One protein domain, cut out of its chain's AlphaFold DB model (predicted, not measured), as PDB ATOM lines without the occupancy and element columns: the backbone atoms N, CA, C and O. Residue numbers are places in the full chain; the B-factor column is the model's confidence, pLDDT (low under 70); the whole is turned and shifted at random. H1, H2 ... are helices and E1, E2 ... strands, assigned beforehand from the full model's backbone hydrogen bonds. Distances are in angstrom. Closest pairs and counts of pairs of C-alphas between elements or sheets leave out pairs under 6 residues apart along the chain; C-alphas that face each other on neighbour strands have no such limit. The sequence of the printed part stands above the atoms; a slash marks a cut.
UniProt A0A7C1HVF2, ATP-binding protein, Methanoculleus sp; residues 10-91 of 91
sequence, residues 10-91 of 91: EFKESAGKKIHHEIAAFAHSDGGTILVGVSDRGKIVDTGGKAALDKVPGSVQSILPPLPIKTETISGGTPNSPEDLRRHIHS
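Overview. This is residues 10 to 91 of the 91 residues of the protein "ATP-binding protein" of Methanoculleus sp (UniProt A0A7C1HVF2). A short pair of parallel strands, E1 and E2, lies near the middle, with H1 and H2 meeting in a corner over one side and H3 set apart beyond the other. A long link, residues 61 to 81, runs from H2 to H3. The 82 printed residues, under half in named elements, run E1, H1, E2, H2, H3: mostly helix, compact, radius of gyration of the C-alphas 12.7 A, spans 37 by 26 by 20 A.

Along the chain. E1, residues 10 to 12, begins at C-alpha 10 (14.083, -29.612, 3.634). H1 is residues 19 to 28, 14.5 A; E2 33 to 36; H2 50 to 60, 16.4 A; H3 82 to 89, 11.0 A, ending at C-alpha 89 (16.279, -18.343, -2.056).

Arrangement. E1 and E2 are parallel at 15 degrees; N 10 and O 33 are 2.9 A apart. E1, H1 and E2 form a strand-helix-strand unit, parallel neighbour strands with a helix between, its crossover right-handed. H1 and E2 are near each other. H1 touches H2 at a steep tilt of 50 degrees, the same way; their closest C-alphas, His 20 and Ser 59, are 6.0 A apart. H2 and H3 are apart. Every O i to N i+4 pair is within hydrogen-bond range in H1 and H3, 5 of 7 in H2.

Size, cuts and confidence. The farthest C-alphas, Pro 65 and Asn 80, are 37.5 A apart. The printed part has no cut; the links E2 to H2 and H2 to H3 are long. The pLDDT is under 70 at residues 42, 46 to 52 and 74 to 91.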
ATOM      1  N   GLU A  10      15.092 -28.822   2.929       84.38
ATOM      2  CA  GLU A  10      14.083 -29.612   3.634       84.38
ATOM      3  C   GLU A  10      12.819 -28.787   3.894       84.38
ATOM      4  O   GLU A  10      12.892 -27.615   4.288       84.38
ATOM      5  N   PHE A  11      11.649 -29.394   3.698       84.31
ATOM      6  CA  PHE A  11      10.363 -28.763   3.987       84.31
ATOM      7  C   PHE A  11       9.784 -29.285   5.296       84.31
ATOM      8  O   PHE A  11       9.840 -30.471   5.617       84.31
ATOM      9  N   LYS A  12       9.206 -28.382   6.089       80.69
ATOM     10  CA  LYS A  12       8.455 -28.756   7.282       80.69
ATOM     11  C   LYS A  12       7.186 -27.954   7.376       80.69
ATOM     12  O   LYS A  12       7.207 -26.727   7.350       80.69
ATOM     13  N   GLU A  13       6.092 -28.644   7.660       81.25
ATOM     14  CA  GLU A  13       4.853 -27.964   8.005       81.25
ATOM     15  C   GLU A  13       4.993 -27.178   9.303       81.25
ATOM     16  O   GLU A  13       4.278 -26.210   9.458       81.25
ATOM     17  N   SER A  14       5.891 -27.548  10.231       79.69
ATOM     18  CA  SER A  14       6.125 -26.792  11.470       79.69
ATOM     19  C   SER A  14       7.506 -27.011  12.098       79.69
ATOM     20  O   SER A  14       8.118 -28.071  11.952       79.69
ATOM     21  N   ALA A  15       7.980 -26.013  12.859       73.81
ATOM     22  CA  ALA A  15       9.191 -26.092  13.684       73.81
ATOM     23  C   ALA A  15       8.928 -26.949  14.935       73.81
ATOM     24  O   ALA A  15       8.741 -26.456  16.052       73.81
ATOM     25  N   GLY A  16       8.811 -28.256  14.714       74.69
ATOM     26  CA  GLY A  16       8.586 -29.253  15.751       74.69
ATOM     27  C   GLY A  16       9.879 -29.725  16.411       74.69
ATOM     28  O   GLY A  16      10.989 -29.388  16.005       74.69
ATOM     29  N   LYS A  17       9.731 -30.608  17.404       70.25
ATOM     30  CA  LYS A  17      10.853 -31.148  18.183       70.25
ATOM     31  C   LYS A  17      11.913 -31.868  17.352       70.25
ATOM     32  O   LYS A  17      12.973 -32.088  17.893       70.25
ATOM     33  N   LYS A  18      11.665 -32.258  16.100       77.88
ATOM     34  CA  LYS A  18      12.640 -32.986  15.267       77.88
ATOM     35  C   LYS A  18      13.571 -32.080  14.457       77.88
ATOM     36  O   LYS A  18      14.520 -32.583  13.879       77.88
ATOM     37  N   ILE A  19      13.340 -30.765  14.442       80.62
ATOM     38  CA  ILE A  19      14.091 -29.841  13.577       80.62
ATOM     39  C   ILE A  19      15.602 -29.836  13.857       80.62
ATOM     40  O   ILE A  19      16.390 -29.661  12.939       80.62
ATOM     41  N   HIS A  20      16.016 -30.102  15.100       80.81
ATOM     42  CA  HIS A  20      17.431 -30.178  15.470       80.81
ATOM     43  C   HIS A  20      18.182 -31.333  14.792       80.81
ATOM     44  O   HIS A  20      19.382 -31.206  14.584       80.81
ATOM     45  N   HIS A  21      17.503 -32.435  14.440       83.25
ATOM     46  CA  HIS A  21      18.139 -33.538  13.712       83.25
ATOM     47  C   HIS A  21      18.513 -33.103  12.294       83.25
ATOM     48  O   HIS A  21      19.649 -33.308  11.887       83.25
ATOM     49  N   GLU A  22      17.594 -32.432  11.595       85.06
ATOM     50  CA  GLU A  22      17.844 -31.905  10.246       85.06
ATOM     51  C   GLU A  22      18.950 -30.846  10.262       85.06
ATOM     52  O   GLU A  22      19.871 -30.881   9.454       85.06
ATOM     53  N   ILE A  23      18.917 -29.939  11.245       82.56
ATOM     54  CA  ILE A  23      19.969 -28.929  11.419       82.56
ATOM     55  C   ILE A  23      21.333 -29.595  11.647       82.56
ATOM     56  O   ILE A  23      22.320 -29.171  11.054       82.56
ATOM     57  N   ALA A  24      21.400 -30.629  12.490       82.50
ATOM     58  CA  ALA A  24      22.642 -31.355  12.743       82.50
ATOM     59  C   ALA A  24      23.133 -32.111  11.496       82.50
ATOM     60  O   ALA A  24      24.333 -32.132  11.232       82.50
ATOM     61  N   ALA A  25      22.217 -32.688  10.713       83.88
ATOM     62  CA  ALA A  25      22.538 -33.353   9.452       83.88
ATOM     63  C   ALA A  25      23.108 -32.365   8.421       83.88
ATOM     64  O   ALA A  25      24.154 -32.635   7.826       83.88
ATOM     65  N   PHE A  26      22.492 -31.188   8.274       84.88
ATOM     66  CA  PHE A  26      23.010 -30.123   7.416       84.88
ATOM     67  C   PHE A  26      24.344 -29.568   7.907       84.88
ATOM     68  O   PHE A  26      25.233 -29.341   7.097       84.88
ATOM     69  N   ALA A  27      24.521 -29.406   9.218       82.06
ATOM     70  CA  ALA A  27      25.783 -28.946   9.792       82.06
ATOM     71  C   ALA A  27      26.950 -29.924   9.577       82.06
ATOM     72  O   ALA A  27      28.100 -29.493   9.563       82.06
ATOM     73  N   HIS A  28      26.668 -31.223   9.438       80.62
ATOM     74  CA  HIS A  28      27.675 -32.230   9.085       80.62
ATOM     75  C   HIS A  28      27.936 -32.290   7.570       80.62
ATOM     76  O   HIS A  28      28.980 -32.772   7.142       80.62
ATOM     77  N   SER A  29      26.983 -31.827   6.765       80.50
ATOM     78  CA  SER A  29      27.050 -31.836   5.301       80.50
ATOM     79  C   SER A  29      27.512 -30.465   4.778       80.50
ATOM     80  O   SER A  29      28.060 -29.662   5.531       80.50
ATOM     81  N   ASP A  30      27.259 -30.147   3.505       80.50
ATOM     82  CA  ASP A  30      27.562 -28.834   2.900       80.50
ATOM     83  C   ASP A  30      26.635 -27.688   3.382       80.50
ATOM     84  O   ASP A  30      26.494 -26.654   2.724       80.50
ATOM     85  N   GLY A  31      25.982 -27.847   4.536       81.31
ATOM     86  CA  GLY A  31      24.921 -26.964   5.007       81.31
ATOM     87  C   GLY A  31      23.562 -27.289   4.387       81.31
ATOM     88  O   GLY A  31      23.358 -28.321   3.750       81.31
ATOM     89  N   GLY A  32      22.596 -26.400   4.610       84.31
ATOM     90  CA  GLY A  32      21.262 -26.555   4.049       84.31
ATOM     91  C   GLY A  32      20.277 -25.502   4.526       84.31
ATOM     92  O   GLY A  32      20.575 -24.666   5.381       84.31
ATOM     93  N   THR A  33      19.090 -25.545   3.939       84.81
ATOM     94  CA  THR A  33      17.986 -24.634   4.221       84.81
ATOM     95  C   THR A  33      16.769 -25.434   4.664       84.81
ATOM     96  O   THR A  33      16.385 -26.409   4.023       84.81
ATOM     97  N   ILE A  34      16.132 -24.999   5.751       83.88
ATOM     98  CA  ILE A  34      14.866 -25.568   6.219       83.88
ATOM     99  C   ILE A  34      13.774 -24.531   6.006       83.88
ATOM    100  O   ILE A  34      13.813 -23.445   6.586       83.88
ATOM    101  N   LEU A  35      12.775 -24.882   5.206       81.19
ATOM    102  CA  LEU A  35      11.584 -24.071   5.006       81.19
ATOM    103  C   LEU A  35      10.473 -24.560   5.922       81.19
ATOM    104  O   LEU A  35       9.919 -25.643   5.739       81.19
ATOM    105  N   VAL A  36      10.147 -23.735   6.912       82.31
ATOM    106  CA  VAL A  36       9.069 -24.002   7.864       82.31
ATOM    107  C   VAL A  36       7.788 -23.310   7.406       82.31
ATOM    108  O   VAL A  36       7.811 -22.137   7.041       82.31
ATOM    109  N   GLY A  37       6.670 -24.027   7.467       78.44
ATOM    110  CA  GLY A  37       5.380 -23.586   6.947       78.44
ATOM    111  C   GLY A  37       5.137 -24.040   5.512       78.44
ATOM    112  O   GLY A  37       4.405 -23.389   4.772       78.44
ATOM    113  N   VAL A  38       5.756 -25.146   5.091       78.44
ATOM    114  CA  VAL A  38       5.558 -25.744   3.767       78.44
ATOM    115  C   VAL A  38       5.255 -27.228   3.942       78.44
ATOM    116  O   VAL A  38       5.980 -27.939   4.626       78.44
ATOM    117  N   SER A  39       4.160 -27.689   3.345       75.88
ATOM    118  CA  SER A  39       3.803 -29.110   3.288       75.88
ATOM    119  C   SER A  39       4.726 -29.885   2.363       75.88
ATOM    120  O   SER A  39       5.286 -29.319   1.428       75.88
ATOM    121  N   ASP A  40       4.773 -31.205   2.523       71.00
ATOM    122  CA  ASP A  40       5.570 -32.127   1.691       71.00
ATOM    123  C   ASP A  40       5.171 -32.105   0.197       71.00
ATOM    124  O   ASP A  40       5.827 -32.684  -0.670       71.00
ATOM    125  N   ARG A  41       4.055 -31.433  -0.121       70.50
ATOM    126  CA  ARG A  41       3.582 -31.149  -1.487       70.50
ATOM    127  C   ARG A  41       4.019 -29.773  -2.000       70.50
ATOM    128  O   ARG A  41       3.562 -29.347  -3.057       70.50
ATOM    129  N   GLY A  42       4.839 -29.052  -1.240       69.06
ATOM    130  CA  GLY A  42       5.298 -27.701  -1.543       69.06
ATOM    131  C   GLY A  42       4.234 -26.612  -1.397       69.06
ATOM    132  O   GLY A  42       4.428 -25.513  -1.911       69.06
ATOM    133  N   LYS A  43       3.099 -26.887  -0.736       71.25
ATOM    134  CA  LYS A  43       2.102 -25.847  -0.428       71.25
ATOM    135  C   LYS A  43       2.453 -25.151   0.873       71.25
ATOM    136  O   LYS A  43       2.670 -25.846   1.863       71.25
ATOM    137  N   ILE A  44       2.406 -23.820   0.885       74.62
ATOM    138  CA  ILE A  44       2.511 -23.057   2.129       74.62
ATOM    139  C   ILE A  44       1.333 -23.408   3.033       74.62
ATOM    140  O   ILE A  44       0.170 -23.284   2.646       74.62
ATOM    141  N   VAL A  45       1.663 -23.832   4.240       73.69
ATOM    142  CA  VAL A  45       0.747 -23.976   5.362       73.69
ATOM    143  C   VAL A  45       1.128 -22.906   6.371       73.69
ATOM    144  O   VAL A  45       2.254 -22.869   6.857       73.69
ATOM    145  N   ASP A  46       0.202 -21.987   6.635       64.81
ATOM    146  CA  ASP A  46       0.433 -20.900   7.581       64.81
ATOM    147  C   ASP A  46       0.717 -21.469   8.976       64.81
ATOM    148  O   ASP A  46      -0.163 -22.008   9.649       64.81
ATOM    149  N   THR A  47       1.970 -21.358   9.405       62.19
ATOM    150  CA  THR A  47       2.408 -21.795  10.732       62.19
ATOM    151  C   THR A  47       2.290 -20.750  11.829       62.19
ATOM    152  O   THR A  47       2.768 -20.987  12.940       62.19
ATOM    153  N   GLY A  48       1.701 -19.584  11.561       59.94
ATOM    154  CA  GLY A  48       1.800 -18.454  12.478       59.94
ATOM    155  C   GLY A  48       3.268 -18.062  12.632       59.94
ATOM    156  O   GLY A  48       3.833 -18.190  13.718       59.94
ATOM    157  N   GLY A  49       3.890 -17.642  11.519       61.97
ATOM    158  CA  GLY A  49       5.343 -17.554  11.287       61.97
ATOM    159  C   GLY A  49       6.213 -17.053  12.448       61.97
ATOM    160  O   GLY A  49       7.325 -17.540  12.630       61.97
ATOM    161  N   LYS A  50       5.690 -16.181  13.316       63.91
ATOM    162  CA  LYS A  50       6.367 -15.726  14.539       63.91
ATOM    163  C   LYS A  50       6.730 -16.868  15.502       63.91
ATOM    164  O   LYS A  50       7.835 -16.897  16.025       63.91
ATOM    165  N   ALA A  51       5.850 -17.851  15.683       67.44
ATOM    166  CA  ALA A  51       6.106 -18.988  16.568       67.44
ATOM    167  C   ALA A  51       7.230 -19.905  16.055       67.44
ATOM    168  O   ALA A  51       7.911 -20.545  16.855       67.44
ATOM    169  N   ALA A  52       7.426 -19.986  14.737       69.69
ATOM    170  CA  ALA A  52       8.531 -20.736  14.148       69.69
ATOM    171  C   ALA A  52       9.866 -19.995  14.331       69.69
ATOM    172  O   ALA A  52      10.850 -20.619  14.730       69.69
ATOM    173  N   LEU A  53       9.877 -18.673  14.124       70.88
ATOM    174  CA  LEU A  53      11.062 -17.827  14.307       70.88
ATOM    175  C   LEU A  53      11.602 -17.841  15.739       70.88
ATOM    176  O   LEU A  53      12.808 -17.766  15.912       70.88
ATOM    177  N   ASP A  54      10.747 -17.972  16.754       73.94
ATOM    178  CA  ASP A  54      11.191 -18.114  18.148       73.94
ATOM    179  C   ASP A  54      11.702 -19.537  18.462       73.94
ATOM    180  O   ASP A  54      12.651 -19.727  19.226       73.94
ATOM    181  N   LYS A  55      11.098 -20.570  17.859       75.62
ATOM    182  CA  LYS A  55      11.417 -21.979  18.159       75.62
ATOM    183  C   LYS A  55      12.688 -22.487  17.486       75.62
ATOM    184  O   LYS A  55      13.385 -23.321  18.075       75.62
ATOM    185  N   VAL A  56      12.979 -22.034  16.267       77.88
ATOM    186  CA  VAL A  56      14.150 -22.500  15.506       77.88
ATOM    187  C   VAL A  56      15.461 -22.112  16.211       77.88
ATOM    188  O   VAL A  56      16.228 -23.024  16.526       77.88
ATOM    189  N   PRO A  57      15.706 -20.840  16.588       76.44
ATOM    190  CA  PRO A  57      16.926 -20.449  17.293       76.44
ATOM    191  C   PRO A  57      17.070 -21.141  18.648       76.44
ATOM    192  O   PRO A  57      18.163 -21.574  19.002       76.44
ATOM    193  N   GLY A  58      15.973 -21.303  19.398       78.00
ATOM    194  CA  GLY A  58      15.990 -22.032  20.671       78.00
ATOM    195  C   GLY A  58      16.407 -23.499  20.518       78.00
ATOM    196  O   GLY A  58      17.126 -24.033  21.360       78.00
ATOM    197  N   SER A  59      16.016 -24.140  19.414       75.88
ATOM    198  CA  SER A  59      16.379 -25.534  19.124       75.88
ATOM    199  C   SER A  59      17.847 -25.681  18.712       75.88
ATOM    200  O   SER A  59      18.478 -26.680  19.046       75.88
ATOM    201  N   VAL A  60      18.400 -24.683  18.016       76.56
ATOM    202  CA  VAL A  60      19.793 -24.689  17.537       76.56
ATOM    203  C   VAL A  60      20.775 -24.346  18.656       76.56
ATOM    204  O   VAL A  60      21.861 -24.908  18.694       76.56
ATOM    205  N   GLN A  61      20.397 -23.481  19.603       75.81
ATOM    206  CA  GLN A  61      21.245 -23.132  20.756       75.81
ATOM    207  C   GLN A  61      21.666 -24.343  21.603       75.81
ATOM    208  O   GLN A  61      22.656 -24.274  22.324       75.81
ATOM    209  N   SER A  62      20.922 -25.447  21.519       75.50
ATOM    210  CA  SER A  62      21.255 -26.695  22.215       75.50
ATOM    211  C   SER A  62      22.284 -27.556  21.464       75.50
ATOM    212  O   SER A  62      22.715 -28.578  21.995       75.50
ATOM    213  N   ILE A  63      22.665 -27.179  20.237       75.69
ATOM    214  CA  ILE A  63      23.643 -27.886  19.403       75.69
ATOM    215  C   ILE A  63      25.037 -27.301  19.663       75.69
ATOM    216  O   ILE A  63      25.235 -26.088  19.619       75.69
ATOM    217  N   LEU A  64      26.007 -28.178  19.937       71.19
ATOM    218  CA  LEU A  64      27.406 -27.825  20.174       71.19
ATOM    219  C   LEU A  64      28.306 -28.502  19.126       71.19
ATOM    220  O   LEU A  64      28.139 -29.703  18.900       71.19
ATOM    221  N   PRO A  65      29.289 -27.791  18.537       76.00
ATOM    222  CA  PRO A  65      29.598 -26.365  18.717       76.00
ATOM    223  C   PRO A  65      28.509 -25.434  18.136       76.00
ATOM    224  O   PRO A  65      27.701 -25.890  17.328       76.00
ATOM    225  N   PRO A  66      28.467 -24.144  18.537       73.69
ATOM    226  CA  PRO A  66      27.453 -23.204  18.064       73.69
ATOM    227  C   PRO A  66      27.464 -23.095  16.539       73.69
ATOM    228  O   PRO A  66      28.492 -22.779  15.939       73.69
ATOM    229  N   LEU A  67      26.311 -23.340  15.925       77.06
ATOM    230  CA  LEU A  67      26.150 -23.282  14.478       77.06
ATOM    231  C   LEU A  67      25.715 -21.872  14.051       77.06
ATOM    232  O   LEU A  67      24.742 -21.348  14.606       77.06
ATOM    233  N   PRO A  68      26.381 -21.246  13.066       77.69
ATOM    234  CA  PRO A  68      25.907 -19.994  12.496       77.69
ATOM    235  C   PRO A  68      24.625 -20.261  11.697       77.69
ATOM    236  O   PRO A  68      24.657 -20.902  10.651       77.69
ATOM    237  N   ILE A  69      23.488 -19.768  12.194       78.81
ATOM    238  CA  ILE A  69      22.197 -19.852  11.502       78.81
ATOM    239  C   ILE A  69      21.745 -18.469  11.040       78.81
ATOM    240  O   ILE A  69      21.858 -17.484  11.769       78.81
ATOM    241  N   LYS A  70      21.174 -18.409   9.839       81.44
ATOM    242  CA  LYS A  70      20.450 -17.244   9.333       81.44
ATOM    243  C   LYS A  70      18.978 -17.627   9.234       81.44
ATOM    244  O   LYS A  70      18.654 -18.663   8.666       81.44
ATOM    245  N   THR A  71      18.097 -16.819   9.818       79.25
ATOM    246  CA  THR A  71      16.646 -17.045   9.745       79.25
ATOM    247  C   THR A  71      16.021 -15.871   9.010       79.25
ATOM    248  O   THR A  71      16.231 -14.727   9.406       79.25
ATOM    249  N   GLU A  72      15.266 -16.137   7.947       76.75
ATOM    250  CA  GLU A  72      14.594 -15.110   7.146       76.75
ATOM    251  C   GLU A  72      13.106 -15.440   7.030       76.75
ATOM    252  O   GLU A  72      12.717 -16.604   6.942       76.75
ATOM    253  N   THR A  73      12.259 -14.411   7.073       72.56
ATOM    254  CA  THR A  73      10.818 -14.562   6.842       72.56
ATOM    255  C   THR A  73      10.510 -14.136   5.425       72.56
ATOM    256  O   THR A  73      10.734 -12.982   5.064       72.56
ATOM    257  N   ILE A  74       9.979 -15.057   4.630       68.44
ATOM    258  CA  ILE A  74       9.562 -14.761   3.265       68.44
ATOM    259  C   ILE A  74       8.096 -14.332   3.313       68.44
ATOM    260  O   ILE A  74       7.193 -15.153   3.454       68.44
ATOM    261  N   SER A  75       7.871 -13.025   3.200       60.66
ATOM    262  CA  SER A  75       6.545 -12.426   3.018       60.66
ATOM    263  C   SER A  75       6.316 -12.175   1.526       60.66
ATOM    264  O   SER A  75       6.311 -11.037   1.070       60.66
ATOM    265  N   GLY A  76       6.206 -13.245   0.740       50.97
ATOM    266  CA  GLY A  76       5.894 -13.189  -0.690       50.97
ATOM    267  C   GLY A  76       4.519 -13.797  -0.922       50.97
ATOM    268  O   GLY A  76       4.214 -14.828  -0.325       50.97
ATOM    269  N   GLY A  77       3.676 -13.156  -1.742       52.78
ATOM    270  CA  GLY A  77       2.373 -13.712  -2.127       52.78
ATOM    271  C   GLY A  77       2.521 -15.186  -2.495       52.78
ATOM    272  O   GLY A  77       3.488 -15.533  -3.162       52.78
ATOM    273  N   THR A  78       1.615 -16.028  -1.990       48.12
ATOM    274  CA  THR A  78       1.670 -17.499  -2.053       48.12
ATOM    275  C   THR A  78       2.405 -18.009  -3.299       48.12
ATOM    276  O   THR A  78       1.805 -17.997  -4.379       48.12
ATOM    277  N   PRO A  79       3.673 -18.456  -3.193       55.25
ATOM    278  CA  PRO A  79       4.311 -19.224  -4.246       55.25
ATOM    279  C   PRO A  79       3.411 -20.407  -4.600       55.25
ATOM    280  O   PRO A  79       2.998 -21.191  -3.743       55.25
ATOM    281  N   ASN A  80       3.067 -20.504  -5.883       55.56
ATOM    282  CA  ASN A  80       2.157 -21.528  -6.396       55.56
ATOM    283  C   ASN A  80       2.826 -22.912  -6.464       55.56
ATOM    284  O   ASN A  80       2.152 -23.910  -6.720       55.56
ATOM    285  N   SER A  81       4.145 -22.975  -6.252       60.50
ATOM    286  CA  SER A  81       4.937 -24.199  -6.283       60.50
ATOM    287  C   SER A  81       6.206 -24.090  -5.416       60.50
ATOM    288  O   SER A  81       6.711 -22.987  -5.191       60.50
ATOM    289  N   PRO A  82       6.769 -25.224  -4.962       59.81
ATOM    290  CA  PRO A  82       8.055 -25.251  -4.259       59.81
ATOM    291  C   PRO A  82       9.246 -24.801  -5.126       59.81
ATOM    292  O   PRO A  82      10.254 -24.342  -4.592       59.81
ATOM    293  N   GLU A  83       9.141 -24.881  -6.456       64.62
ATOM    294  CA  GLU A  83      10.152 -24.349  -7.383       64.62
ATOM    295  C   GLU A  83      10.214 -22.815  -7.355       64.62
ATOM    296  O   GLU A  83      11.294 -22.230  -7.448       64.62
ATOM    297  N   ASP A  84       9.066 -22.162  -7.174       64.69
ATOM    298  CA  ASP A  84       8.948 -20.707  -7.019       64.69
ATOM    299  C   ASP A  84       9.699 -20.228  -5.763       64.69
ATOM    300  O   ASP A  84      10.470 -19.269  -5.789       64.69
ATOM    301  N   LEU A  85       9.560 -20.988  -4.675       64.81
ATOM    302  CA  LEU A  85      10.239 -20.732  -3.408       64.81
ATOM    303  C   LEU A  85      11.760 -20.918  -3.526       64.81
ATOM    304  O   LEU A  85      12.527 -20.109  -3.005       64.81
ATOM    305  N   ARG A  86      12.214 -21.930  -4.279       63.81
ATOM    306  CA  ARG A  86      13.642 -22.135  -4.574       63.81
ATOM    307  C   ARG A  86      14.261 -20.983  -5.351       63.81
ATOM    308  O   ARG A  86      15.391 -20.605  -5.043       63.81
ATOM    309  N   ARG A  87      13.545 -20.436  -6.339       63.19
ATOM    310  CA  ARG A  87      14.006 -19.267  -7.108       63.19
ATOM    311  C   ARG A  87      14.204 -18.045  -6.218       63.19
ATOM    312  O   ARG A  87      15.123 -17.283  -6.472       63.19
ATOM    313  N   HIS A  88      13.386 -17.900  -5.176       62.16
ATOM    314  CA  HIS A  88      13.481 -16.790  -4.228       62.16
ATOM    315  C   HIS A  88      14.677 -16.897  -3.270       62.16
ATOM    316  O   HIS A  88      15.168 -15.882  -2.797       62.16
ATOM    317  N   ILE A  89      15.142 -18.115  -2.968       58.53
ATOM    318  CA  ILE A  89      16.279 -18.343  -2.056       58.53
ATOM    319  C   ILE A  89      17.631 -18.172  -2.772       58.53
ATOM    320  O   ILE A  89      18.616 -17.815  -2.135       58.53
ATOM    321  N   HIS A  90      17.689 -18.424  -4.083       55.91
ATOM    322  CA  HIS A  90      18.933 -18.395  -4.869       55.91
ATOM    323  C   HIS A  90      19.117 -17.119  -5.721       55.91
ATOM    324  O   HIS A  90      20.007 -17.104  -6.572       55.91
ATOM    325  N   SER A  91      18.289 -16.079  -5.543       48.16
ATOM    326  CA  SER A  91      18.430 -14.774  -6.221       48.16
ATOM    327  C   SER A  91      19.125 -13.748  -5.337       48.16
ATOM    328  O   SER A  91      20.022 -13.047  -5.848       48.16
TER     329      SER A  91